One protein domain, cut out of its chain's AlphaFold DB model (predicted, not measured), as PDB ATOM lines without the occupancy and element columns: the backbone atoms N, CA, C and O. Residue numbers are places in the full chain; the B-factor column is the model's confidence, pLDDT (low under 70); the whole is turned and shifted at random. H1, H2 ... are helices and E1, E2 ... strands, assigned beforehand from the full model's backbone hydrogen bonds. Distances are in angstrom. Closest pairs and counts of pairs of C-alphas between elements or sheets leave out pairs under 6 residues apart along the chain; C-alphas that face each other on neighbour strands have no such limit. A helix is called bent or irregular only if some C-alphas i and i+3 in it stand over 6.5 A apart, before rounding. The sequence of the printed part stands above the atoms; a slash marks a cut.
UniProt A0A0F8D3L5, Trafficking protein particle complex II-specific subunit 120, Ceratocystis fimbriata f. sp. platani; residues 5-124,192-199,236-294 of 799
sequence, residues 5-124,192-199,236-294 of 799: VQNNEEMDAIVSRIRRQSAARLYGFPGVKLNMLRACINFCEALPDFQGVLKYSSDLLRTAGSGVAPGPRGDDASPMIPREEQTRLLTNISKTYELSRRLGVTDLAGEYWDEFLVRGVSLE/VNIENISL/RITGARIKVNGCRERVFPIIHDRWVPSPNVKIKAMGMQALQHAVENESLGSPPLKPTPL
ATOM      1  N   VAL A   5     -21.301  -4.624 -53.510       39.00
ATOM      2  CA  VAL A   5     -20.025  -5.344 -53.372       39.00
ATOM      3  C   VAL A   5     -19.573  -5.450 -51.906       39.00
ATOM      4  O   VAL A   5     -19.066  -6.492 -51.507       39.00
ATOM      5  N   GLN A   6     -19.832  -4.431 -51.076       44.00
ATOM      6  CA  GLN A   6     -19.341  -4.384 -49.686       44.00
ATOM      7  C   GLN A   6     -19.997  -5.429 -48.766       44.00
ATOM      8  O   GLN A   6     -19.346  -5.942 -47.860       44.00
ATOM      9  N   ASN A   7     -21.262  -5.791 -49.005       51.09
ATOM     10  CA  ASN A   7     -21.983  -6.721 -48.128       51.09
ATOM     11  C   ASN A   7     -21.674  -8.198 -48.425       51.09
ATOM     12  O   ASN A   7     -21.651  -9.007 -47.501       51.09
ATOM     13  N   ASN A   8     -21.380  -8.561 -49.681       57.62
ATOM     14  CA  ASN A   8     -20.899  -9.913 -49.995       57.62
ATOM     15  C   ASN A   8     -19.527 -10.166 -49.348       57.62
ATOM     16  O   ASN A   8     -19.318 -11.227 -48.769       57.62
ATOM     17  N   GLU A   9     -18.634  -9.170 -49.364       61.28
ATOM     18  CA  GLU A   9     -17.353  -9.234 -48.649       61.28
ATOM     19  C   GLU A   9     -17.551  -9.372 -47.128       61.28
ATOM     20  O   GLU A   9     -16.842 -10.142 -46.478       61.28
ATOM     21  N   GLU A  10     -18.551  -8.692 -46.552       75.12
ATOM     22  CA  GLU A  10     -18.911  -8.831 -45.135       75.12
ATOM     23  C   GLU A  10     -19.445 -10.240 -44.810       75.12
ATOM     24  O   GLU A  10     -19.049 -10.835 -43.802       75.12
ATOM     25  N   MET A  11     -20.293 -10.820 -45.668       76.38
ATOM     26  CA  MET A  11     -20.801 -12.187 -45.492       76.38
ATOM     27  C   MET A  11     -19.696 -13.239 -45.635       76.38
ATOM     28  O   MET A  11     -19.626 -14.165 -44.823       76.38
ATOM     29  N   ASP A  12     -18.785 -13.079 -46.593       79.06
ATOM     30  CA  ASP A  12     -17.629 -13.963 -46.763       79.06
ATOM     31  C   ASP A  12     -16.645 -13.843 -45.585       79.06
ATOM     32  O   ASP A  12     -16.102 -14.845 -45.093       79.06
ATOM     33  N   ALA A  13     -16.466 -12.635 -45.043       83.94
ATOM     34  CA  ALA A  13     -15.711 -12.406 -43.813       83.94
ATOM     35  C   ALA A  13     -16.368 -13.091 -42.597       83.94
ATOM     36  O   ALA A  13     -15.678 -13.665 -41.749       83.94
ATOM     37  N   ILE A  14     -17.702 -13.099 -42.516       84.81
ATOM     38  CA  ILE A  14     -18.439 -13.812 -41.465       84.81
ATOM     39  C   ILE A  14     -18.262 -15.327 -41.613       84.81
ATOM     40  O   ILE A  14     -17.892 -15.989 -40.644       84.81
ATOM     41  N   VAL A  15     -18.455 -15.885 -42.809       83.62
ATOM     42  CA  VAL A  15     -18.303 -17.329 -43.062       83.62
ATOM     43  C   VAL A  15     -16.874 -17.798 -42.772       83.62
ATOM     44  O   VAL A  15     -16.678 -18.835 -42.135       83.62
ATOM     45  N   SER A  16     -15.860 -17.029 -43.178       82.56
ATOM     46  CA  SER A  16     -14.456 -17.345 -42.884       82.56
ATOM     47  C   SER A  16     -14.129 -17.268 -41.388       82.56
ATOM     48  O   SER A  16     -13.373 -18.104 -40.885       82.56
ATOM     49  N   ARG A  17     -14.742 -16.336 -40.642       85.62
ATOM     50  CA  ARG A  17     -14.650 -16.295 -39.174       85.62
ATOM     51  C   ARG A  17     -15.256 -17.544 -38.533       85.62
ATOM     52  O   ARG A  17     -14.607 -18.118 -37.662       85.62
ATOM     53  N   ILE A  18     -16.450 -17.966 -38.961       85.06
ATOM     54  CA  ILE A  18     -17.133 -19.155 -38.417       85.06
ATOM     55  C   ILE A  18     -16.247 -20.395 -38.582       85.06
ATOM     56  O   ILE A  18     -16.033 -21.118 -37.614       85.06
ATOM     57  N   ARG A  19     -15.650 -20.575 -39.770       82.12
ATOM     58  CA  ARG A  19     -14.674 -21.645 -40.048       82.12
ATOM     59  C   ARG A  19     -13.450 -21.563 -39.130       82.12
ATOM     60  O   ARG A  19     -13.114 -22.477 -38.386       82.12
ATOM     61  N   ARG A  20     -12.815 -20.392 -39.054       82.12
ATOM     62  CA  ARG A  20     -11.643 -20.211 -38.180       82.12
ATOM     63  C   ARG A  20     -11.957 -20.549 -36.712       82.12
ATOM     64  O   ARG A  20     -11.120 -21.137 -36.026       82.12
ATOM     65  N   GLN A  21     -13.155 -20.212 -36.234       83.69
ATOM     66  CA  GLN A  21     -13.608 -20.533 -34.881       83.69
ATOM     67  C   GLN A  21     -13.949 -22.019 -34.692       83.69
ATOM     68  O   GLN A  21     -13.625 -22.569 -33.637       83.69
ATOM     69  N   SER A  22     -14.550 -22.696 -35.675       82.75
ATOM     70  CA  SER A  22     -14.784 -24.144 -35.601       82.75
ATOM     71  C   SER A  22     -13.480 -24.937 -35.592       82.75
ATOM     72  O   SER A  22     -13.327 -25.832 -34.756       82.75
ATOM     73  N   ALA A  23     -12.500 -24.542 -36.410       79.19
ATOM     74  CA  ALA A  23     -11.179 -25.166 -36.442       79.19
ATOM     75  C   ALA A  23     -10.491 -25.023 -35.082       79.19
ATOM     76  O   ALA A  23      -9.969 -25.991 -34.520       79.19
ATOM     77  N   ALA A  24     -10.546 -23.815 -34.509       80.75
ATOM     78  CA  ALA A  24     -10.002 -23.534 -33.189       80.75
ATOM     79  C   ALA A  24     -10.714 -24.314 -32.076       80.75
ATOM     80  O   ALA A  24     -10.057 -24.718 -31.116       80.75
ATOM     81  N   ARG A  25     -12.025 -24.572 -32.193       80.62
ATOM     82  CA  ARG A  25     -12.787 -25.389 -31.235       80.62
ATOM     83  C   ARG A  25     -12.308 -26.843 -31.248       80.62
ATOM     84  O   ARG A  25     -11.944 -27.358 -30.191       80.62
ATOM     85  N   LEU A  26     -12.216 -27.452 -32.430       76.56
ATOM     86  CA  LEU A  26     -11.831 -28.860 -32.614       76.56
ATOM     87  C   LEU A  26     -10.343 -29.158 -32.354       76.56
ATOM     88  O   LEU A  26      -9.973 -30.306 -32.123       76.56
ATOM     89  N   TYR A  27      -9.473 -28.150 -32.403       78.94
ATOM     90  CA  TYR A  27      -8.025 -28.343 -32.297       78.94
ATOM     91  C   TYR A  27      -7.528 -28.582 -30.855       78.94
ATOM     92  O   TYR A  27      -7.620 -27.687 -30.030       78.94
ATOM     93  N   GLY A  28      -6.893 -29.711 -30.536       79.12
ATOM     94  CA  GLY A  28      -6.274 -29.951 -29.216       79.12
ATOM     95  C   GLY A  28      -7.240 -30.496 -28.153       79.12
ATOM     96  O   GLY A  28      -8.341 -30.923 -28.473       79.12
ATOM     97  N   PHE A  29      -6.824 -30.517 -26.880       84.06
ATOM     98  CA  PHE A  29      -7.578 -31.172 -25.797       84.06
ATOM     99  C   PHE A  29      -8.654 -30.250 -25.186       84.06
ATOM    100  O   PHE A  29      -8.289 -29.265 -24.531       84.06
ATOM    101  N   PRO A  30      -9.962 -30.565 -25.310       83.38
ATOM    102  CA  PRO A  30     -11.040 -29.703 -24.813       83.38
ATOM    103  C   PRO A  30     -10.963 -29.440 -23.304       83.38
ATOM    104  O   PRO A  30     -11.075 -28.297 -22.874       83.38
ATOM    105  N   GLY A  31     -10.673 -30.469 -22.498       86.25
ATOM    106  CA  GLY A  31     -10.581 -30.329 -21.039       86.25
ATOM    107  C   GLY A  31      -9.500 -29.342 -20.580       86.25
ATOM    108  O   GLY A  31      -9.730 -28.558 -19.661       86.25
ATOM    109  N   VAL A  32      -8.345 -29.316 -21.258       89.06
ATOM    110  CA  VAL A  32      -7.254 -28.374 -20.944       89.06
ATOM    111  C   VAL A  32      -7.657 -26.945 -21.298       89.06
ATOM    112  O   VAL A  32      -7.430 -26.036 -20.503       89.06
ATOM    113  N   LYS A  33      -8.305 -26.743 -22.454       89.38
ATOM    114  CA  LYS A  33      -8.802 -25.420 -22.859       89.38
ATOM    115  C   LYS A  33      -9.810 -24.864 -21.866       89.38
ATOM    116  O   LYS A  33      -9.673 -23.719 -21.452       89.38
ATOM    117  N   LEU A  34     -10.790 -25.678 -21.470       90.81
ATOM    118  CA  LEU A  34     -11.817 -25.264 -20.518       90.81
ATOM    119  C   LEU A  34     -11.194 -24.886 -19.172       90.81
ATOM    120  O   LEU A  34     -11.500 -23.827 -18.636       90.81
ATOM    121  N   ASN A  35     -10.257 -25.688 -18.656       92.38
ATOM    122  CA  ASN A  35      -9.573 -25.379 -17.399       92.38
ATOM    123  C   ASN A  35      -8.718 -24.107 -17.481       92.38
ATOM    124  O   ASN A  35      -8.731 -23.307 -16.546       92.38
ATOM    125  N   MET A  36      -8.022 -23.887 -18.600       93.31
ATOM    126  CA  MET A  36      -7.246 -22.665 -18.809       93.31
ATOM    127  C   MET A  36      -8.155 -21.434 -18.893       93.31
ATOM    128  O   MET A  36      -7.885 -20.433 -18.237       93.31
ATOM    129  N   LEU A  37      -9.269 -21.515 -19.629       92.94
ATOM    130  CA  LEU A  37     -10.248 -20.430 -19.716       92.94
ATOM    131  C   LEU A  37     -10.874 -20.124 -18.349       92.94
ATOM    132  O   LEU A  37     -10.982 -18.956 -17.991       92.94
ATOM    133  N   ARG A  38     -11.196 -21.143 -17.540       94.19
ATOM    134  CA  ARG A  38     -11.654 -20.957 -16.149       94.19
ATOM    135  C   ARG A  38     -10.622 -20.214 -15.301       94.19
ATOM    136  O   ARG A  38     -10.984 -19.289 -14.578       94.19
ATOM    137  N   ALA A  39      -9.345 -20.590 -15.395       93.81
ATOM    138  CA  ALA A  39      -8.268 -19.913 -14.675       93.81
ATOM    139  C   ALA A  39      -8.111 -18.450 -15.126       93.81
ATOM    140  O   ALA A  39      -7.990 -17.567 -14.278       93.81
ATOM    141  N   CYS A  40      -8.186 -18.181 -16.434       94.44
ATOM    142  CA  CYS A  40      -8.157 -16.825 -16.985       94.44
ATOM    143  C   CYS A  40      -9.340 -15.975 -16.504       94.44
ATOM    144  O   CYS A  40      -9.129 -14.829 -16.123       94.44
ATOM    145  N   ILE A  41     -10.560 -16.527 -16.463       93.19
ATOM    146  CA  ILE A  41     -11.737 -15.821 -15.931       93.19
ATOM    147  C   ILE A  41     -11.512 -15.454 -14.464       93.19
ATOM    148  O   ILE A  41     -11.632 -14.284 -14.120       93.19
ATOM    149  N   ASN A  42     -11.112 -16.412 -13.621       93.12
ATOM    150  CA  ASN A  42     -10.870 -16.158 -12.196       93.12
ATOM    151  C   ASN A  42      -9.758 -15.112 -11.973       93.12
ATOM    152  O   ASN A  42      -9.850 -14.291 -11.064       93.12
ATOM    153  N   PHE A  43      -8.710 -15.122 -12.803       94.44
ATOM    154  CA  PHE A  43      -7.626 -14.141 -12.730       94.44
ATOM    155  C   PHE A  43      -8.085 -12.738 -13.154       94.44
ATOM    156  O   PHE A  43      -7.786 -11.763 -12.471       94.44
ATOM    157  N   CYS A  44      -8.856 -12.627 -14.240       92.38
ATOM    158  CA  CYS A  44      -9.429 -11.356 -14.684       92.38
ATOM    159  C   CYS A  44     -10.471 -10.808 -13.695       92.38
ATOM    160  O   CYS A  44     -10.512  -9.600 -13.481       92.38
ATOM    161  N   GLU A  45     -11.267 -11.674 -13.056       89.69
ATOM    162  CA  GLU A  45     -12.184 -11.298 -11.970       89.69
ATOM    163  C   GLU A  45     -11.422 -10.727 -10.761       89.69
ATOM    164  O   GLU A  45     -11.876  -9.760 -10.151       89.69
ATOM    165  N   ALA A  46     -10.250 -11.287 -10.436       91.81
ATOM    166  CA  ALA A  46      -9.397 -10.805  -9.350       91.81
ATOM    167  C   ALA A  46      -8.649  -9.497  -9.679       91.81
ATOM    168  O   ALA A  46      -8.311  -8.753  -8.757       91.81
ATOM    169  N   LEU A  47      -8.388  -9.214 -10.963       89.81
ATOM    170  CA  LEU A  47      -7.705  -8.006 -11.466       89.81
ATOM    171  C   LEU A  47      -8.650  -6.882 -11.946       89.81
ATOM    172  O   LEU A  47      -8.207  -5.948 -12.614       89.81
ATOM    173  N   PRO A  48      -9.920  -6.892 -11.522       85.12
ATOM    174  CA  PRO A  48     -11.047  -6.198 -12.168       85.12
ATOM    175  C   PRO A  48     -10.948  -5.914 -13.683       85.12
ATOM    176  O   PRO A  48     -11.393  -4.865 -14.152       85.12
ATOM    177  N   ASP A  49     -10.400  -6.835 -14.480       89.06
ATOM    178  CA  ASP A  49     -10.278  -6.655 -15.930       89.06
ATOM    179  C   ASP A  49     -11.599  -7.018 -16.628       89.06
ATOM    180  O   ASP A  49     -11.838  -8.167 -17.015       89.06
ATOM    181  N   PHE A  50     -12.472  -6.023 -16.803       88.81
ATOM    182  CA  PHE A  50     -13.781  -6.200 -17.439       88.81
ATOM    183  C   PHE A  50     -13.693  -6.752 -18.868       88.81
ATOM    184  O   PHE A  50     -14.546  -7.546 -19.271       88.81
ATOM    185  N   GLN A  51     -12.668  -6.366 -19.638       89.44
ATOM    186  CA  GLN A  51     -12.490  -6.849 -21.007       89.44
ATOM    187  C   GLN A  51     -12.115  -8.331 -21.010       89.44
ATOM    188  O   GLN A  51     -12.696  -9.112 -21.771       89.44
ATOM    189  N   GLY A  52     -11.179  -8.717 -20.143       89.94
ATOM    190  CA  GLY A  52     -10.783 -10.105 -19.941       89.94
ATOM    191  C   GLY A  52     -11.955 -10.983 -19.508       89.94
ATOM    192  O   GLY A  52     -12.195 -12.022 -20.125       89.94
ATOM    193  N   VAL A  53     -12.749 -10.541 -18.524       90.94
ATOM    194  CA  VAL A  53     -13.927 -11.291 -18.047       90.94
ATOM    195  C   VAL A  53     -14.940 -11.512 -19.173       90.94
ATOM    196  O   VAL A  53     -15.371 -12.649 -19.379       90.94
ATOM    197  N   LEU A  54     -15.293 -10.473 -19.940       91.00
ATOM    198  CA  LEU A  54     -16.246 -10.588 -21.052       91.00
ATOM    199  C   LEU A  54     -15.734 -11.525 -22.151       91.00
ATOM    200  O   LEU A  54     -16.481 -12.383 -22.631       91.00
ATOM    201  N   LYS A  55     -14.460 -11.386 -22.532       91.38
ATOM    202  CA  LYS A  55     -13.837 -12.189 -23.586       91.38
ATOM    203  C   LYS A  55     -13.738 -13.660 -23.188       91.38
ATOM    204  O   LYS A  55     -14.270 -14.511 -23.892       91.38
ATOM    205  N   TYR A  56     -13.117 -13.963 -22.047       93.25
ATOM    206  CA  TYR A  56     -12.896 -15.348 -21.633       93.25
ATOM    207  C   TYR A  56     -14.193 -16.061 -21.245       93.25
ATOM    208  O   TYR A  56     -14.317 -17.250 -21.526       93.25
ATOM    209  N   SER A  57     -15.188 -15.359 -20.685       92.81
ATOM    210  CA  SER A  57     -16.510 -15.955 -20.421       92.81
ATOM    211  C   SER A  57     -17.236 -16.321 -21.721       92.81
ATOM    212  O   SER A  57     -17.797 -17.411 -21.828       92.81
ATOM    213  N   SER A  58     -17.171 -15.445 -22.732       92.06
ATOM    214  CA  SER A  58     -17.730 -15.702 -24.067       92.06
ATOM    215  C   SER A  58     -17.006 -16.855 -24.774       92.06
ATOM    216  O   SER A  58     -17.644 -17.746 -25.335       92.06
ATOM    217  N   ASP A  59     -15.672 -16.881 -24.708       90.56
ATOM    218  CA  ASP A  59     -14.848 -17.934 -25.307       90.56
ATOM    219  C   ASP A  59     -15.037 -19.287 -24.604       90.56
ATOM    220  O   ASP A  59     -15.031 -20.326 -25.267       90.56
ATOM    221  N   LEU A  60     -15.268 -19.313 -23.285       92.38
ATOM    222  CA  LEU A  60     -15.600 -20.541 -22.558       92.38
ATOM    223  C   LEU A  60     -16.955 -21.093 -23.016       92.38
ATOM    224  O   LEU A  60     -17.027 -22.262 -23.390       92.38
ATOM    225  N   LEU A  61     -17.999 -20.258 -23.102       91.25
ATOM    226  CA  LEU A  61     -19.297 -20.679 -23.652       91.25
ATOM    227  C   LEU A  61     -19.163 -21.188 -25.096       91.25
ATOM    228  O   LEU A  61     -19.721 -22.232 -25.439       91.25
ATOM    229  N   ARG A  62     -18.370 -20.501 -25.929       90.50
ATOM    230  CA  ARG A  62     -18.122 -20.868 -27.333       90.50
ATOM    231  C   ARG A  62     -17.373 -22.191 -27.467       90.50
ATOM    232  O   ARG A  62     -17.715 -22.984 -28.342       90.50
ATOM    233  N   THR A  63     -16.348 -22.421 -26.648       88.88
ATOM    234  CA  THR A  63     -15.519 -23.641 -26.688       88.88
ATOM    235  C   THR A  63     -16.203 -24.843 -26.051       88.88
ATOM    236  O   THR A  63     -15.980 -25.957 -26.514       88.88
ATOM    237  N   ALA A  64     -17.048 -24.625 -25.041       87.69
ATOM    238  CA  ALA A  64     -17.842 -25.674 -24.416       87.69
ATOM    239  C   ALA A  64     -19.068 -26.087 -25.246       87.69
ATOM    240  O   ALA A  64     -19.549 -27.204 -25.086       87.69
ATOM    241  N   GLY A  65     -19.590 -25.206 -26.104       84.88
ATOM    242  CA  GLY A  65     -20.694 -25.528 -27.009       84.88
ATOM    243  C   GLY A  65     -20.286 -26.482 -28.132       84.88
ATOM    244  O   GLY A  65     -19.158 -26.430 -28.623       84.88
ATOM    245  N   SER A  66     -21.234 -27.307 -28.587       78.12
ATOM    246  CA  SER A  66     -21.054 -28.248 -29.706       78.12
ATOM    247  C   SER A  66     -20.624 -27.555 -31.004       78.12
ATOM    248  O   SER A  66     -19.821 -28.091 -31.767       78.12
ATOM    249  N   GLY A  67     -21.116 -26.333 -31.247       77.88
ATOM    250  CA  GLY A  67     -20.752 -25.557 -32.430       77.88
ATOM    251  C   GLY A  67     -21.207 -26.183 -33.741       77.88
ATOM    252  O   GLY A  67     -20.563 -26.001 -34.774       77.88
ATOM    253  N   VAL A  68     -22.282 -26.957 -33.653       81.38
ATOM    254  CA  VAL A  68     -22.928 -27.670 -34.742       81.38
ATOM    255  C   VAL A  68     -24.216 -26.936 -35.094       81.38
ATOM    256  O   VAL A  68     -24.901 -26.404 -34.222       81.38
ATOM    257  N   ALA A  69     -24.570 -26.956 -36.374       82.25
ATOM    258  CA  ALA A  69     -25.901 -26.608 -36.842       82.25
ATOM    259  C   ALA A  69     -26.718 -27.918 -36.946       82.25
ATOM    260  O   ALA A  69     -26.591 -28.632 -37.951       82.25
ATOM    261  N   PRO A  70     -27.488 -28.302 -35.903       77.19
ATOM    262  CA  PRO A  70     -28.177 -29.586 -35.836       77.19
ATOM    263  C   PRO A  70     -29.179 -29.732 -36.980       77.19
ATOM    264  O   PRO A  70     -29.863 -28.781 -37.374       77.19
ATOM    265  N   GLY A  71     -29.244 -30.943 -37.533       72.25
ATOM    266  CA  GLY A  71     -30.250 -31.304 -38.526       72.25
ATOM    267  C   GLY A  71     -31.585 -31.729 -37.894       72.25
ATOM    268  O   GLY A  71     -31.664 -31.932 -36.682       72.25
ATOM    269  N   PRO A  72     -32.623 -31.986 -38.712       64.25
ATOM    270  CA  PRO A  72     -33.947 -32.424 -38.246       64.25
ATOM    271  C   PRO A  72     -33.953 -33.747 -37.461       64.25
ATOM    272  O   PRO A  72     -34.945 -34.081 -36.823       64.25
ATOM    273  N   ARG A  73     -32.863 -34.526 -37.533       59.06
ATOM    274  CA  ARG A  73     -32.716 -35.840 -36.888       59.06
ATOM    275  C   ARG A  73     -32.083 -35.790 -35.489       59.06
ATOM    276  O   ARG A  73     -31.748 -36.847 -34.971       59.06
ATOM    277  N   GLY A  74     -31.955 -34.605 -34.884       59.72
ATOM    278  CA  GLY A  74     -31.570 -34.465 -33.475       59.72
ATOM    279  C   GLY A  74     -30.132 -34.892 -33.187       59.72
ATOM    280  O   GLY A  74     -29.909 -35.788 -32.380       59.72
ATOM    281  N   ASP A  75     -29.163 -34.260 -33.854       65.69
ATOM    282  CA  ASP A  75     -27.766 -34.366 -33.418       65.69
ATOM    283  C   ASP A  75     -27.626 -33.800 -32.000       65.69
ATOM    284  O   ASP A  75     -28.247 -32.783 -31.677       65.69
ATOM    285  N   ASP A  76     -26.800 -34.439 -31.170       68.12
ATOM    286  CA  ASP A  76     -26.504 -33.942 -29.830       68.12
ATOM    287  C   ASP A  76     -25.727 -32.621 -29.926       68.12
ATOM    288  O   ASP A  76     -24.533 -32.583 -30.228       68.12
ATOM    289  N   ALA A  77     -26.451 -31.520 -29.731       76.75
ATOM    290  CA  ALA A  77     -25.909 -30.171 -29.725       76.75
ATOM    291  C   ALA A  77     -25.563 -29.686 -28.307       76.75
ATOM    292  O   ALA A  77     -25.248 -28.502 -28.151       76.75
ATOM    293  N   SER A  78     -25.619 -30.560 -27.294       82.31
ATOM    294  CA  SER A  78     -25.438 -30.163 -25.900       82.31
ATOM    295  C   SER A  78     -24.022 -29.633 -25.607       82.31
ATOM    296  O   SER A  78     -23.029 -30.091 -26.184       82.31
ATOM    297  N   PRO A  79     -23.897 -28.607 -24.747       86.06
ATOM    298  CA  PRO A  79     -22.609 -28.105 -24.296       86.06
ATOM    299  C   PRO A  79     -21.952 -29.056 -23.282       86.06
ATOM    300  O   PRO A  79     -22.619 -29.687 -22.468       86.06
ATOM    301  N   MET A  80     -20.617 -29.084 -23.253       86.50
ATOM    302  CA  MET A  80     -19.817 -29.929 -22.347       86.50
ATOM    303  C   MET A  80     -19.819 -29.464 -20.875       86.50
ATOM    304  O   MET A  80     -19.171 -30.087 -20.036       86.50
ATOM    305  N   ILE A  81     -20.481 -28.344 -20.564       90.44
ATOM    306  CA  ILE A  81     -20.515 -27.721 -19.231       90.44
ATOM    307  C   ILE A  81     -21.926 -27.779 -18.630       90.44
ATOM    308  O   ILE A  81     -22.904 -27.627 -19.366       90.44
ATOM    309  N   PRO A  82     -22.059 -27.950 -17.302       92.44
ATOM    310  CA  PRO A  82     -23.357 -28.035 -16.641       92.44
ATOM    311  C   PRO A  82     -24.083 -26.682 -16.611       92.44
ATOM    312  O   PRO A  82     -23.479 -25.615 -16.776       92.44
ATOM    313  N   ARG A  83     -25.395 -26.721 -16.368       92.50
ATOM    314  CA  ARG A  83     -26.275 -25.545 -16.358       92.50
ATOM    315  C   ARG A  83     -25.845 -24.478 -15.353       92.50
ATOM    316  O   ARG A  83     -25.931 -23.284 -15.652       92.50
ATOM    317  N   GLU A  84     -25.375 -24.876 -14.175       93.62
ATOM    318  CA  GLU A  84     -24.933 -23.953 -13.125       93.62
ATOM    319  C   GLU A  84     -23.751 -23.101 -13.604       93.62
ATOM    320  O   GLU A  84     -23.719 -21.888 -13.383       93.62
ATOM    321  N   GLU A  85     -22.808 -23.718 -14.324       93.25
ATOM    322  CA  GLU A  85     -21.653 -23.030 -14.903       93.25
ATOM    323  C   GLU A  85     -22.083 -22.090 -16.039       93.25
ATOM    324  O   GLU A  85     -21.669 -20.931 -16.061       93.25
ATOM    325  N   GLN A  86     -22.981 -22.534 -16.926       93.12
ATOM    326  CA  GLN A  86     -23.547 -21.687 -17.987       93.12
ATOM    327  C   GLN A  86     -24.247 -20.447 -17.412       93.12
ATOM    328  O   GLN A  86     -24.037 -19.328 -17.883       93.12
ATOM    329  N   THR A  87     -25.039 -20.636 -16.353       93.19
ATOM    330  CA  THR A  87     -25.774 -19.557 -15.681       93.19
ATOM    331  C   THR A  87     -24.815 -18.564 -15.029       93.19
ATOM    332  O   THR A  87     -25.004 -17.351 -15.162       93.19
ATOM    333  N   ARG A  88     -23.751 -19.051 -14.370       93.75
ATOM    334  CA  ARG A  88     -22.695 -18.197 -13.805       93.75
ATOM    335  C   ARG A  88     -22.032 -17.350 -14.890       93.75
ATOM    336  O   ARG A  88     -21.904 -16.144 -14.707       93.75
ATOM    337  N   LEU A  89     -21.659 -17.949 -16.020       92.19
ATOM    338  CA  LEU A  89     -20.993 -17.248 -17.125       92.19
ATOM    339  C   LEU A  89     -21.890 -16.185 -17.761       92.19
ATOM    340  O   LEU A  89     -21.450 -15.052 -17.944       92.19
ATOM    341  N   LEU A  90     -23.157 -16.510 -18.032       91.31
ATOM    342  CA  LEU A  90     -24.125 -15.544 -18.557       91.31
ATOM    343  C   LEU A  90     -24.327 -14.367 -17.591       91.31
ATOM    344  O   LEU A  90     -24.333 -13.209 -18.005       91.31
ATOM    345  N   THR A  91     -24.453 -14.667 -16.296       91.50
ATOM    346  CA  THR A  91     -24.620 -13.660 -15.241       91.50
ATOM    347  C   THR A  91     -23.379 -12.781 -15.093       91.50
ATOM    348  O   THR A  91     -23.497 -11.583 -14.850       91.50
ATOM    349  N   ASN A  92     -22.185 -13.355 -15.243       90.62
ATOM    350  CA  ASN A  92     -20.940 -12.599 -15.256       90.62
ATOM    351  C   ASN A  92     -20.898 -11.651 -16.457       90.62
ATOM    352  O   ASN A  92     -20.613 -10.473 -16.282       90.62
ATOM    353  N   ILE A  93     -21.259 -12.123 -17.656       91.19
ATOM    354  CA  ILE A  93     -21.291 -11.288 -18.866       91.19
ATOM    355  C   ILE A  93     -22.251 -10.103 -18.692       91.19
ATOM    356  O   ILE A  93     -21.860  -8.962 -18.938       91.19
ATOM    357  N   SER A  94     -23.480 -10.347 -18.226       90.62
ATOM    358  CA  SER A  94     -24.473  -9.281 -18.044       90.62
ATOM    359  C   SER A  94     -24.066  -8.285 -16.957       90.62
ATOM    360  O   SER A  94     -24.071  -7.078 -17.204       90.62
ATOM    361  N   LYS A  95     -23.622  -8.762 -15.786       90.31
ATOM    362  CA  LYS A  95     -23.159  -7.896 -14.689       90.31
ATOM    363  C   LYS A  95     -21.947  -7.068 -15.091       90.31
ATOM    364  O   LYS A  95     -21.934  -5.867 -14.845       90.31
ATOM    365  N   THR A  96     -20.939  -7.680 -15.708       89.81
ATOM    366  CA  THR A  96     -19.727  -6.972 -16.132       89.81
ATOM    367  C   THR A  96     -20.042  -5.912 -17.184       89.81
ATOM    368  O   THR A  96     -19.515  -4.807 -17.096       89.81
ATOM    369  N   TYR A  97     -20.947  -6.202 -18.122       89.19
ATOM    370  CA  TYR A  97     -21.408  -5.227 -19.111       89.19
ATOM    371  C   TYR A  97     -22.201  -4.064 -18.487       89.19
ATOM    372  O   TYR A  97     -22.012  -2.900 -18.844       89.19
ATOM    373  N   GLU A  98     -23.084  -4.337 -17.526       88.31
ATOM    374  CA  GLU A  98     -23.804  -3.277 -16.814       88.31
ATOM    375  C   GLU A  98     -22.863  -2.409 -15.970       88.31
ATOM    376  O   GLU A  98     -22.996  -1.183 -15.955       88.31
ATOM    377  N   LEU A  99     -21.897  -3.028 -15.287       87.62
ATOM    378  CA  LEU A  99     -20.890  -2.328 -14.495       87.62
ATOM    379  C   LEU A  99     -19.986  -1.460 -15.377       87.62
ATOM    380  O   LEU A  99     -19.753  -0.303 -15.028       87.62
ATOM    381  N   SER A 100     -19.542  -1.956 -16.537       87.25
ATOM    382  CA  SER A 100     -18.728  -1.163 -17.468       87.25
ATOM    383  C   SER A 100     -19.492   0.057 -17.987       87.25
ATOM    384  O   SER A 100     -18.931   1.153 -18.034       87.25
ATOM    385  N   ARG A 101     -20.797  -0.088 -18.275       85.12
ATOM    386  CA  ARG A 101     -21.657   1.040 -18.669       85.12
ATOM    387  C   ARG A 101     -21.851   2.061 -17.550       85.12
ATOM    388  O   ARG A 101     -21.807   3.257 -17.827       85.12
ATOM    389  N   ARG A 102     -22.025   1.627 -16.295       85.94
ATOM    390  CA  ARG A 102     -22.132   2.539 -15.136       85.94
ATOM    391  C   ARG A 102     -20.840   3.314 -14.871       85.94
ATOM    392  O   ARG A 102     -20.907   4.449 -14.417       85.94
ATOM    393  N   LEU A 103     -19.689   2.719 -15.178       85.06
ATOM    394  CA  LEU A 103     -18.368   3.340 -15.049       85.06
ATOM    395  C   LEU A 103     -17.984   4.224 -16.252       85.06
ATOM    396  O   LEU A 103     -16.882   4.762 -16.282       85.06
ATOM    397  N   GLY A 104     -18.878   4.394 -17.235       78.31
ATOM    398  CA  GLY A 104     -18.672   5.278 -18.387       78.31
ATOM    399  C   GLY A 104     -17.858   4.671 -19.534       78.31
ATOM    400  O   GLY A 104     -17.548   5.382 -20.486       78.31
ATOM    401  N   VAL A 105     -17.538   3.373 -19.492       80.69
ATOM    402  CA  VAL A 105     -16.828   2.684 -20.578       80.69
ATOM    403  C   VAL A 105     -17.848   2.037 -21.521       80.69
ATOM    404  O   VAL A 105     -18.418   0.987 -21.221       80.69
ATOM    405  N   THR A 106     -18.106   2.678 -22.664       68.00
ATOM    406  CA  THR A 106     -19.191   2.300 -23.591       68.00
ATOM    407  C   THR A 106     -18.826   1.225 -24.615       68.00
ATOM    408  O   THR A 106     -19.725   0.576 -25.143       68.00
ATOM    409  N   ASP A 107     -17.536   0.994 -24.871       76.69
ATOM    410  CA  ASP A 107     -17.082   0.150 -25.995       76.69
ATOM    411  C   ASP A 107     -16.849  -1.328 -25.615       76.69
ATOM    412  O   ASP A 107     -16.498  -2.177 -26.450       76.69
ATOM    413  N   LEU A 108     -17.058  -1.657 -24.338       84.38
ATOM    414  CA  LEU A 108     -16.908  -3.003 -23.795       84.38
ATOM    415  C   LEU A 108     -18.226  -3.769 -23.896       84.38
ATOM    416  O   LEU A 108     -19.221  -3.400 -23.283       84.38
ATOM    417  N   ALA A 109     -18.212  -4.859 -24.655       86.25
ATOM    418  CA  ALA A 109     -19.313  -5.807 -24.756       86.25
ATOM    419  C   ALA A 109     -18.758  -7.185 -25.132       86.25
ATOM    420  O   ALA A 109     -17.736  -7.274 -25.819       86.25
ATOM    421  N   GLY A 110     -19.426  -8.243 -24.669       86.56
ATOM    422  CA  GLY A 110     -19.054  -9.624 -24.967       86.56
ATOM    423  C   GLY A 110     -19.284  -9.995 -26.431       86.56
ATOM    424  O   GLY A 110     -19.989  -9.306 -27.177       86.56
ATOM    425  N   GLU A 111     -18.702 -11.110 -26.855       89.56
ATOM    426  CA  GLU A 111     -19.023 -11.697 -28.150       89.56
ATOM    427  C   GLU A 111     -20.034 -12.819 -27.963       89.56
ATOM    428  O   GLU A 111     -19.799 -13.742 -27.188       89.56
ATOM    429  N   TYR A 112     -21.130 -12.798 -28.722       91.12
ATOM    430  CA  TYR A 112     -22.039 -13.935 -28.700       91.12
ATOM    431  C   TYR A 112     -21.317 -15.214 -29.165       91.12
ATOM    432  O   TYR A 112     -20.463 -15.185 -30.064       91.12
ATOM    433  N   TRP A 113     -21.600 -16.320 -28.482       90.44
ATOM    434  CA  TRP A 113     -20.801 -17.545 -28.539       90.44
ATOM    435  C   TRP A 113     -21.295 -18.571 -29.561       90.44
ATOM    436  O   TRP A 113     -20.491 -19.393 -30.006       90.44
ATOM    437  N   ASP A 114     -22.573 -18.524 -29.946       89.19
ATOM    438  CA  ASP A 114     -23.150 -19.397 -30.971       89.19
ATOM    439  C   ASP A 114     -23.259 -18.660 -32.313       89.19
ATOM    440  O   ASP A 114     -23.915 -17.627 -32.426       89.19
ATOM    441  N   GLU A 115     -22.603 -19.182 -33.348       87.44
ATOM    442  CA  GLU A 115     -22.616 -18.586 -34.688       87.44
ATOM    443  C   GLU A 115     -23.817 -19.060 -35.535       87.44
ATOM    444  O   GLU A 115     -24.095 -18.463 -36.574       87.44
ATOM    445  N   PHE A 116     -24.560 -20.087 -35.095       89.12
ATOM    446  CA  PHE A 116     -25.706 -20.670 -35.816       89.12
ATOM    447  C   PHE A 116     -27.065 -20.218 -35.263       89.12
ATOM    448  O   PHE A 116     -28.069 -20.916 -35.413       89.12
ATOM    449  N   LEU A 117     -27.106 -19.026 -34.654       91.06
ATOM    450  CA  LEU A 117     -28.304 -18.476 -34.018       91.06
ATOM    451  C   LEU A 117     -29.500 -18.388 -34.978       91.06
ATOM    452  O   LEU A 117     -30.617 -18.657 -34.556       91.06
ATOM    453  N   VAL A 118     -29.286 -18.041 -36.255       92.50
ATOM    454  CA  VAL A 118     -30.343 -17.924 -37.279       92.50
ATOM    455  C   VAL A 118     -30.340 -19.151 -38.192       92.50
ATOM    456  O   VAL A 118     -29.437 -19.340 -39.007       92.50
ATOM    457  N   ARG A 119     -31.389 -19.971 -38.089       89.81
ATOM    458  CA  ARG A 119     -31.540 -21.229 -38.845       89.81
ATOM    459  C   ARG A 119     -32.435 -21.125 -40.071       89.81
ATOM    460  O   ARG A 119     -32.443 -22.017 -40.912       89.81
ATOM    461  N   GLY A 120     -33.229 -20.071 -40.188       90.44
ATOM    462  CA  GLY A 120     -34.130 -19.920 -41.322       90.44
ATOM    463  C   GLY A 120     -34.904 -18.621 -41.264       90.44
ATOM    464  O   GLY A 120     -35.261 -18.163 -40.180       90.44
ATOM    465  N   VAL A 121     -35.185 -18.055 -42.432       92.00
ATOM    466  CA  VAL A 121     -36.144 -16.963 -42.592       92.00
ATOM    467  C   VAL A 121     -37.122 -17.377 -43.678       92.00
ATOM    468  O   VAL A 121     -36.710 -17.793 -44.757       92.00
ATOM    469  N   SER A 122     -38.416 -17.285 -43.392       91.19
ATOM    470  CA  SER A 122     -39.478 -17.574 -44.358       91.19
ATOM    471  C   SER A 122     -40.557 -16.503 -44.294       91.19
ATOM    472  O   SER A 122     -40.927 -16.075 -43.199       91.19
ATOM    473  N   LEU A 123     -41.087 -16.100 -45.446       90.06
ATOM    474  CA  LEU A 123     -42.214 -15.174 -45.526       90.06
ATOM    475  C   LEU A 123     -43.502 -15.855 -45.025       90.06
ATOM    476  O   LEU A 123     -43.812 -16.977 -45.425       90.06
ATOM    477  N   GLU A 124     -44.242 -15.203 -44.125       89.12
ATOM    478  CA  GLU A 124     -45.581 -15.657 -43.734       89.12
ATOM    479  C   GLU A 124     -46.567 -15.355 -44.880       89.12
ATOM    480  O   GLU A 124     -46.503 -14.263 -45.449       89.12
ATOM    481  N   VAL A 192     -31.621 -17.328 -23.449       92.69
ATOM    482  CA  VAL A 192     -30.899 -16.290 -24.192       92.69
ATOM    483  C   VAL A 192     -31.848 -15.128 -24.432       92.69
ATOM    484  O   VAL A 192     -32.846 -15.265 -25.139       92.69
ATOM    485  N   ASN A 193     -31.522 -13.975 -23.846       93.88
ATOM    486  CA  ASN A 193     -32.296 -12.756 -24.024       93.88
ATOM    487  C   ASN A 193     -31.735 -11.892 -25.169       93.88
ATOM    488  O   ASN A 193     -30.608 -11.390 -25.085       93.88
ATOM    489  N   ILE A 194     -32.526 -11.710 -26.227       94.44
ATOM    490  CA  ILE A 194     -32.217 -10.857 -27.373       94.44
ATOM    491  C   ILE A 194     -32.863  -9.487 -27.159       94.44
ATOM    492  O   ILE A 194     -34.084  -9.355 -27.208       94.44
ATOM    493  N   GLU A 195     -32.026  -8.459 -26.984       92.19
ATOM    494  CA  GLU A 195     -32.464  -7.069 -26.830       92.19
ATOM    495  C   GLU A 195     -33.128  -6.543 -28.104       92.19
ATOM    496  O   GLU A 195     -34.165  -5.895 -28.029       92.19
ATOM    497  N   ASN A 196     -32.499  -6.785 -29.258       93.12
ATOM    498  CA  ASN A 196     -32.985  -6.335 -30.558       93.12
ATOM    499  C   ASN A 196     -32.679  -7.379 -31.630       93.12
ATOM    500  O   ASN A 196     -31.529  -7.801 -31.774       93.12
ATOM    501  N   ILE A 197     -33.684  -7.727 -32.427       94.38
ATOM    502  CA  ILE A 197     -33.537  -8.453 -33.687       94.38
ATOM    503  C   ILE A 197     -34.170  -7.652 -34.826       94.38
ATOM    504  O   ILE A 197     -35.260  -7.110 -34.674       94.38
ATOM    505  N   SER A 198     -33.469  -7.565 -35.956       94.69
ATOM    506  CA  SER A 198     -33.959  -6.955 -37.199       94.69
ATOM    507  C   SER A 198     -33.404  -7.708 -38.407       94.69
ATOM    508  O   SER A 198     -32.320  -8.286 -38.343       94.69
ATOM    509  N   LEU A 199     -34.140  -7.737 -39.509       93.31
ATOM    510  CA  LEU A 199     -33.735  -8.408 -40.740       93.31
ATOM    511  C   LEU A 199     -32.772  -7.549 -41.560       93.31
ATOM    512  O   LEU A 199     -32.891  -6.325 -41.608       93.31
ATOM    513  N   ARG A 236     -33.283  -9.441 -51.450       91.00
ATOM    514  CA  ARG A 236     -32.558 -10.612 -50.951       91.00
ATOM    515  C   ARG A 236     -32.304 -10.476 -49.456       91.00
ATOM    516  O   ARG A 236     -31.493  -9.653 -49.049       91.00
ATOM    517  N   ILE A 237     -32.977 -11.269 -48.627       91.50
ATOM    518  CA  ILE A 237     -32.744 -11.280 -47.176       91.50
ATOM    519  C   ILE A 237     -31.577 -12.221 -46.883       91.50
ATOM    520  O   ILE A 237     -31.669 -13.425 -47.122       91.50
ATOM    521  N   THR A 238     -30.475 -11.678 -46.375       89.94
ATOM    522  CA  THR A 238     -29.223 -12.421 -46.155       89.94
ATOM    523  C   THR A 238     -29.067 -12.948 -44.732       89.94
ATOM    524  O   THR A 238     -28.356 -13.930 -44.507       89.94
ATOM    525  N   GLY A 239     -29.748 -12.333 -43.765       91.25
ATOM    526  CA  GLY A 239     -29.579 -12.648 -42.352       91.25
ATOM    527  C   GLY A 239     -30.417 -11.780 -41.426       91.25
ATOM    528  O   GLY A 239     -31.306 -11.041 -41.856       91.25
ATOM    529  N   ALA A 240     -30.098 -11.858 -40.137       93.00
ATOM    530  CA  ALA A 240     -30.653 -10.978 -39.117       93.00
ATOM    531  C   ALA A 240     -29.531 -10.305 -38.320       93.00
ATOM    532  O   ALA A 240     -28.542 -10.935 -37.941       93.00
ATOM    533  N   ARG A 241     -29.694  -9.012 -38.053       94.38
ATOM    534  CA  ARG A 241     -28.877  -8.241 -37.122       94.38
ATOM    535  C   ARG A 241     -29.458  -8.421 -35.727       94.38
ATOM    536  O   ARG A 241     -30.602  -8.040 -35.480       94.38
ATOM    537  N   ILE A 242     -28.679  -9.037 -34.846       94.56
ATOM    538  CA  ILE A 242     -29.098  -9.442 -33.507       94.56
ATOM    539  C   ILE A 242     -28.162  -8.828 -32.471       94.56
ATOM    540  O   ILE A 242     -26.937  -8.911 -32.584       94.56
ATOM    541  N   LYS A 243     -28.756  -8.260 -31.422       93.50
ATOM    542  CA  LYS A 243     -28.069  -7.812 -30.217       93.50
ATOM    543  C   LYS A 243     -28.563  -8.620 -29.023       93.50
ATOM    544  O   LYS A 243     -29.694  -8.451 -28.575       93.50
ATOM    545  N   VAL A 244     -27.708  -9.502 -28.515       92.75
ATOM    546  CA  VAL A 244     -27.958 -10.269 -27.286       92.75
ATOM    547  C   VAL A 244     -27.557  -9.421 -26.082       92.75
ATOM    548  O   VAL A 244     -26.587  -8.666 -26.164       92.75
ATOM    549  N   ASN A 245     -28.284  -9.536 -24.970       89.69
ATOM    550  CA  ASN A 245     -27.963  -8.802 -23.746       89.69
ATOM    551  C   ASN A 245     -26.505  -9.056 -23.310       89.69
ATOM    552  O   ASN A 245     -26.042 -10.197 -23.278       89.69
ATOM    553  N   GLY A 246     -25.763  -7.987 -23.013       85.19
ATOM    554  CA  GLY A 246     -24.342  -8.053 -22.644       85.19
ATOM    555  C   GLY A 246     -23.360  -8.297 -23.800       85.19
ATOM    556  O   GLY A 246     -22.147  -8.269 -23.582       85.19
ATOM    557  N   CYS A 247     -23.853  -8.505 -25.025       90.56
ATOM    558  CA  CYS A 247     -23.042  -8.805 -26.203       90.56
ATOM    559  C   CYS A 247     -23.109  -7.695 -27.265       90.56
ATOM    560  O   CYS A 247     -24.036  -6.882 -27.314       90.56
ATOM    561  N   ARG A 248     -22.116  -7.676 -28.159       90.81
ATOM    562  CA  ARG A 248     -22.085  -6.787 -29.329       90.81
ATOM    563  C   ARG A 248     -23.173  -7.159 -30.336       90.81
ATOM    564  O   ARG A 248     -23.437  -8.336 -30.568       90.81
ATOM    565  N   GLU A 249     -23.753  -6.143 -30.969       90.88
ATOM    566  CA  GLU A 249     -24.685  -6.317 -32.084       90.88
ATOM    567  C   GLU A 249     -23.943  -6.852 -33.314       90.88
ATOM    568  O   GLU A 249     -22.901  -6.317 -33.701       90.88
ATOM    569  N   ARG A 250     -24.457  -7.930 -33.914       90.56
ATOM    570  CA  ARG A 250     -23.808  -8.631 -35.031       90.56
ATOM    571  C   ARG A 250     -24.830  -9.124 -36.048       90.56
ATOM    572  O   ARG A 250     -25.993  -9.337 -35.719       90.56
ATOM    573  N   VAL A 251     -24.375  -9.318 -37.283       91.75
ATOM    574  CA  VAL A 251     -25.170  -9.946 -38.343       91.75
ATOM    575  C   VAL A 251     -24.929 -11.453 -38.331       91.75
ATOM    576  O   VAL A 251     -23.780 -11.903 -38.335       91.75
ATOM    577  N   PHE A 252     -26.018 -12.216 -38.306       91.62
ATOM    578  CA  PHE A 252     -26.025 -13.672 -38.383       91.62
ATOM    579  C   PHE A 252     -26.603 -14.105 -39.737       91.62
ATOM    580  O   PHE A 252     -27.741 -13.730 -40.044       91.62
ATOM    581  N   PRO A 253     -25.844 -14.859 -40.554       91.12
ATOM    582  CA  PRO A 253     -26.311 -15.337 -41.850       91.12
ATOM    583  C   PRO A 253     -27.355 -16.443 -41.681       91.12
ATOM    584  O   PRO A 253     -27.349 -17.178 -40.693       91.12
ATOM    585  N   ILE A 254     -28.232 -16.597 -42.674       90.31
ATOM    586  CA  ILE A 254     -29.215 -17.685 -42.691       90.31
ATOM    587  C   ILE A 254     -28.506 -18.986 -43.054       90.31
ATOM    588  O   ILE A 254     -28.107 -19.184 -44.200       90.31
ATOM    589  N   ILE A 255     -28.372 -19.895 -42.093       88.00
ATOM    590  CA  ILE A 255     -27.816 -21.228 -42.332       88.00
ATOM    591  C   ILE A 255     -28.942 -22.213 -42.070       88.00
ATOM    592  O   ILE A 255     -29.274 -22.456 -40.916       88.00
ATOM    593  N   HIS A 256     -29.547 -22.752 -43.128       83.19
ATOM    594  CA  HIS A 256     -30.645 -23.713 -43.001       83.19
ATOM    595  C   HIS A 256     -30.151 -25.148 -42.849       83.19
ATOM    596  O   HIS A 256     -30.626 -25.902 -41.996       83.19
ATOM    597  N   ASP A 257     -29.143 -25.502 -43.639       82.94
ATOM    598  CA  ASP A 257     -28.675 -26.873 -43.725       82.94
ATOM    599  C   ASP A 257     -27.985 -27.332 -42.438       82.94
ATOM    600  O   ASP A 257     -27.534 -26.547 -41.589       82.94
ATOM    601  N   ARG A 258     -27.935 -28.654 -42.280       82.69
ATOM    602  CA  ARG A 258     -27.133 -29.302 -41.247       82.69
ATOM    603  C   ARG A 258     -25.661 -29.019 -41.524       82.69
ATOM    604  O   ARG A 258     -25.182 -29.287 -42.626       82.69
ATOM    605  N   TRP A 259     -24.934 -28.572 -40.508       83.56
ATOM    606  CA  TRP A 259     -23.497 -28.358 -40.616       83.56
ATOM    607  C   TRP A 259     -22.775 -28.888 -39.381       83.56
ATOM    608  O   TRP A 259     -23.016 -28.435 -38.264       83.56
ATOM    609  N   VAL A 260     -21.892 -29.863 -39.596       78.94
ATOM    610  CA  VAL A 260     -21.025 -30.451 -38.572       78.94
ATOM    611  C   VAL A 260     -19.595 -30.369 -39.103       78.94
ATOM    612  O   VAL A 260     -19.347 -30.844 -40.219       78.94
ATOM    613  N   PRO A 261     -18.648 -29.793 -38.351       74.88
ATOM    614  CA  PRO A 261     -17.262 -29.757 -38.782       74.88
ATOM    615  C   PRO A 261     -16.656 -31.169 -38.734       74.88
ATOM    616  O   PRO A 261     -16.804 -31.901 -37.756       74.88
ATOM    617  N   SER A 262     -15.981 -31.573 -39.812       69.38
ATOM    618  CA  SER A 262     -15.346 -32.888 -39.919       69.38
ATOM    619  C   SER A 262     -14.022 -32.926 -39.141       69.38
ATOM    620  O   SER A 262     -13.195 -32.030 -39.336       69.38
ATOM    621  N   PRO A 263     -13.749 -33.959 -38.325       64.31
ATOM    622  CA  PRO A 263     -12.459 -34.087 -37.656       64.31
ATOM    623  C   PRO A 263     -11.329 -34.334 -38.670       64.31
ATOM    624  O   PRO A 263     -11.462 -35.135 -39.596       64.31
ATOM    625  N   ASN A 264     -10.186 -33.671 -38.475       63.91
ATOM    626  CA  ASN A 264      -8.996 -33.878 -39.302       63.91
ATOM    627  C   ASN A 264      -8.383 -35.260 -39.025       63.91
ATOM    628  O   ASN A 264      -7.763 -35.477 -37.989       63.91
ATOM    629  N   VAL A 265      -8.512 -36.184 -39.981       60.28
ATOM    630  CA  VAL A 265      -8.044 -37.581 -39.855       60.28
ATOM    631  C   VAL A 265      -6.508 -37.697 -39.847       60.28
ATOM    632  O   VAL A 265      -5.962 -38.669 -39.331       60.28
ATOM    633  N   LYS A 266      -5.778 -36.715 -40.401       63.41
ATOM    634  CA  LYS A 266      -4.302 -36.693 -40.426       63.41
ATOM    635  C   LYS A 266      -3.765 -35.306 -40.068       63.41
ATOM    636  O   LYS A 266      -3.856 -34.383 -40.873       63.41
ATOM    637  N   ILE A 267      -3.163 -35.171 -38.887       65.94
ATOM    638  CA  ILE A 267      -2.494 -33.940 -38.439       65.94
ATOM    639  C   ILE A 267      -1.025 -34.009 -38.885       65.94
ATOM    640  O   ILE A 267      -0.273 -34.849 -38.402       65.94
ATOM    641  N   LYS A 268      -0.622 -33.162 -39.843       68.75
ATOM    642  CA  LYS A 268       0.734 -33.154 -40.439       68.75
ATOM    643  C   LYS A 268       1.668 -32.068 -39.882       68.75
ATOM    644  O   LYS A 268       2.809 -31.971 -40.318       68.75
ATOM    645  N   ALA A 269       1.189 -31.254 -38.947       70.06
ATOM    646  CA  ALA A 269       1.922 -30.142 -38.345       70.06
ATOM    647  C   ALA A 269       1.896 -30.252 -36.810       70.06
ATOM    648  O   ALA A 269       1.019 -30.912 -36.254       70.06
ATOM    649  N   MET A 270       2.844 -29.608 -36.119       72.25
ATOM    650  CA  MET A 270       2.956 -29.610 -34.651       72.25
ATOM    651  C   MET A 270       2.830 -28.193 -34.070       72.25
ATOM    652  O   MET A 270       3.157 -27.205 -34.726       72.25
ATOM    653  N   GLY A 271       2.372 -28.080 -32.818       73.88
ATOM    654  CA  GLY A 271       2.285 -26.800 -32.103       73.88
ATOM    655  C   GLY A 271       1.313 -25.798 -32.744       73.88
ATOM    656  O   GLY A 271       0.301 -26.182 -33.317       73.88
ATOM    657  N   MET A 272       1.596 -24.493 -32.666       72.06
ATOM    658  CA  MET A 272       0.691 -23.459 -33.210       72.06
ATOM    659  C   MET A 272       0.528 -23.514 -34.737       72.06
ATOM    660  O   MET A 272      -0.508 -23.102 -35.259       72.06
ATOM    661  N   GLN A 273       1.504 -24.083 -35.449       74.38
ATOM    662  CA  GLN A 273       1.411 -24.308 -36.892       74.38
ATOM    663  C   GLN A 273       0.317 -25.328 -37.233       74.38
ATOM    664  O   GLN A 273      -0.302 -25.233 -38.286       74.38
ATOM    665  N   ALA A 274       0.006 -26.263 -36.329       73.50
ATOM    666  CA  ALA A 274      -1.081 -27.217 -36.518       73.50
ATOM    667  C   ALA A 274      -2.470 -26.564 -36.452       73.50
ATOM    668  O   ALA A 274      -3.375 -27.008 -37.153       73.50
ATOM    669  N   LEU A 275      -2.629 -25.488 -35.672       72.06
ATOM    670  CA  LEU A 275      -3.858 -24.692 -35.646       72.06
ATOM    671  C   LEU A 275      -4.020 -23.893 -36.943       72.06
ATOM    672  O   LEU A 275      -5.094 -23.914 -37.532       72.06
ATOM    673  N   GLN A 276      -2.959 -23.228 -37.409       71.94
ATOM    674  CA  GLN A 276      -2.973 -22.500 -38.686       71.94
ATOM    675  C   GLN A 276      -3.278 -23.450 -39.848       71.94
ATOM    676  O   GLN A 276      -4.197 -23.205 -40.624       71.94
ATOM    677  N   HIS A 277      -2.620 -24.609 -39.870       69.62
ATOM    678  CA  HIS A 277      -2.877 -25.656 -40.850       69.62
ATOM    679  C   HIS A 277      -4.302 -26.231 -40.728       69.62
ATOM    680  O   HIS A 277      -4.905 -26.563 -41.742       69.62
ATOM    681  N   ALA A 278      -4.882 -26.344 -39.529       67.00
ATOM    682  CA  ALA A 278      -6.274 -26.776 -39.358       67.00
ATOM    683  C   ALA A 278      -7.283 -25.731 -39.866       67.00
ATOM    684  O   ALA A 278      -8.281 -26.103 -40.473       67.00
ATOM    685  N   VAL A 279      -6.999 -24.442 -39.659       67.31
ATOM    686  CA  VAL A 279      -7.808 -23.315 -40.155       67.31
ATOM    687  C   VAL A 279      -7.743 -23.213 -41.683       67.31
ATOM    688  O   VAL A 279      -8.761 -22.971 -42.324       67.31
ATOM    689  N   GLU A 280      -6.567 -23.414 -42.279       66.31
ATOM    690  CA  GLU A 280      -6.363 -23.353 -43.735       66.31
ATOM    691  C   GLU A 280      -6.949 -24.579 -44.461       66.31
ATOM    692  O   GLU A 280      -7.543 -24.447 -45.533       66.31
ATOM    693  N   ASN A 281      -6.845 -25.772 -43.857       60.88
ATOM    694  CA  ASN A 281      -7.288 -27.036 -44.462       60.88
ATOM    695  C   ASN A 281      -8.710 -27.475 -44.083       60.88
ATOM    696  O   ASN A 281      -9.175 -28.498 -44.584       60.88
ATOM    697  N   GLU A 282      -9.440 -26.717 -43.256       55.94
ATOM    698  CA  GLU A 282     -10.853 -27.000 -42.939       55.94
ATOM    699  C   GLU A 282     -11.746 -27.078 -44.199       55.94
ATOM    700  O   GLU A 282     -12.800 -27.719 -44.200       55.94
ATOM    701  N   SER A 283     -11.285 -26.465 -45.292       52.69
ATOM    702  CA  SER A 283     -11.907 -26.442 -46.617       52.69
ATOM    703  C   SER A 283     -11.915 -27.788 -47.362       52.69
ATOM    704  O   SER A 283     -12.690 -27.936 -48.303       52.69
ATOM    705  N   LEU A 284     -11.092 -28.770 -46.967       53.28
ATOM    706  CA  LEU A 284     -10.868 -30.005 -47.741       53.28
ATOM    707  C   LEU A 284     -11.758 -31.198 -47.341       53.28
ATOM    708  O   LEU A 284     -11.773 -32.195 -48.061       53.28
ATOM    709  N   GLY A 285     -12.494 -31.122 -46.223       53.75
ATOM    710  CA  GLY A 285     -13.298 -32.251 -45.715       53.75
ATOM    711  C   GLY A 285     -14.649 -31.915 -45.072       53.75
ATOM    712  O   GLY A 285     -15.476 -32.814 -44.920       53.75
ATOM    713  N   SER A 286     -14.905 -30.650 -44.718       63.03
ATOM    714  CA  SER A 286     -16.172 -30.235 -44.103       63.03
ATOM    715  C   SER A 286     -17.245 -29.925 -45.162       63.03
ATOM    716  O   SER A 286     -16.911 -29.469 -46.260       63.03
ATOM    717  N   PRO A 287     -18.546 -30.164 -44.879       67.38
ATOM    718  CA  PRO A 287     -19.613 -29.740 -45.780       67.38
ATOM    719  C   PRO A 287     -19.554 -28.217 -45.983       67.38
ATOM    720  O   PRO A 287     -19.265 -27.478 -45.033       67.38
ATOM    721  N   PRO A 288     -19.812 -27.719 -47.206       70.50
ATOM    722  CA  PRO A 288     -19.649 -26.308 -47.506       70.50
ATOM    723  C   PRO A 288     -20.642 -25.483 -46.683       70.50
ATOM    724  O   PRO A 288     -21.853 -25.605 -46.855       70.50
ATOM    725  N   LEU A 289     -20.124 -24.622 -45.805       76.88
ATOM    726  CA  LEU A 289     -20.940 -23.650 -45.084       76.88
ATOM    727  C   LEU A 289     -21.403 -22.573 -46.074       76.88
ATOM    728  O   LEU A 289     -20.628 -21.669 -46.396       76.88
ATOM    729  N   LYS A 290     -22.621 -22.724 -46.598       80.12
ATOM    730  CA  LYS A 290     -23.240 -21.804 -47.555       80.12
ATOM    731  C   LYS A 290     -24.450 -21.133 -46.906       80.12
ATOM    732  O   LYS A 290     -25.399 -21.836 -46.566       80.12
ATOM    733  N   PRO A 291     -24.426 -19.804 -46.720       84.25
ATOM    734  CA  PRO A 291     -25.624 -19.052 -46.382       84.25
ATOM    735  C   PRO A 291     -26.688 -19.230 -47.469       84.25
ATOM    736  O   PRO A 291     -26.371 -19.163 -48.658       84.25
ATOM    737  N   THR A 292     -27.939 -19.429 -47.062       85.94
ATOM    738  CA  THR A 292     -29.081 -19.573 -47.973       85.94
ATOM    739  C   THR A 292     -29.948 -18.321 -47.863       85.94
ATOM    740  O   THR A 292     -30.830 -18.275 -47.001       85.94
ATOM    741  N   PRO A 293     -29.684 -17.270 -48.663       87.19
ATOM    742  CA  PRO A 293     -30.498 -16.067 -48.621       87.19
ATOM    743  C   PRO A 293     -31.920 -16.352 -49.118       87.19
ATOM    744  O   PRO A 293     -32.134 -17.214 -49.970       87.19
ATOM    745  N   LEU A 294     -32.893 -15.603 -48.600       88.12
ATOM    746  CA  LEU A 294     -34.273 -15.639 -49.076       88.12
ATOM    747  C   LEU A 294     -34.449 -14.584 -50.175       88.12
ATOM    748  O   LEU A 294     -34.373 -13.386 -49.900       88.12
TER     749      LEU A 294
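AT A GLANCE: This is residues 5 to 124, 192 to 199 and 236 to 294 of the 799 residues of the protein "Trafficking protein particle complex II-specific subunit 120" of Ceratocystis fimbriata f. sp. platani (UniProt A0A0F8D3L5). A small, strongly twisted sheet of E2, E3 and E4 stands at one side; the long helix H1 begins over one of its faces and runs across to H5, away from the sheet. H2, H3 and H4 fold back and forth as two helical hairpins, with H3 between the other two. The printed part has 187 residues, with five named helices and four named strands in the order H1 H2 H3 H4 E1 E2 E3 E4 H5; the sheet's order is E2 - E3 - E4, all antiparallel, and the class is mixed. The whole is compact, with a radius of gyration of the C-alphas of 17.4 A and spans of 48 by 44 by 35 A.

IN THESE COORDINATES: Find E3 at residues 236 to 244, 24.1 A long, beside E2, residues 192 to 199, which bends by 74 degrees at residue 195, and E4, residues 250 to 253. H1, residues 5 to 26, runs 32.4 A from C-alpha 5 at (-20.025, -5.344, -53.372). H2 is residues 30 to 46, H3 50 to 64, H4 83 to 102, 28.4 A long, and E1 118 to 123. H5, residues 272 to 284, ends at C-alpha 284, (-10.868, -30.005, -47.741); it is only just irregular, with C-alphas 280 and 283 7.0 A apart.

HOW THE PARTS SIT: Look at N 198 and O 241, 2.9 A, between E2 and E3, and N 242 and O 250, 2.8 A, in the hairpin E3 and E4. H1 is on the sheet, making two layers, a helix on one face of a sheet; its closest C-alphas to E4 are Met 11 and Pro 253, 7.3 A. With residues 19 to 24 alone H1 touches H5, at Arg 20 and Val 279, C-alphas 5.3 A apart, at a steep tilt of 60 degrees. H3 touches H2 at C-alphas Val 53 and Ile 41, 5.5 A, and H4 at Leu 54 and Ile 93, 5.5 A; the tilts are shallow, 18 and 26 degrees, opposite ways. E1 pairs with no named strand. H1, H2, H3 and H4 have every O i to N i+4 pair within hydrogen-bond range, H5 7 of 9.

THE WHOLE: The farthest C-alphas, Glu 124 and Met 270, are 51.3 A apart. Residues 125 to 191 and 200 to 235 are not printed, with gaps of 24.5 A and 10.5 A between C-alphas. The links H3 to H4, H4 to E1 and E4 to H5 are long. Confidence is under 70 at residues 5 to 9, 72 to 76, 106, 262 to 268 and 277 to 287.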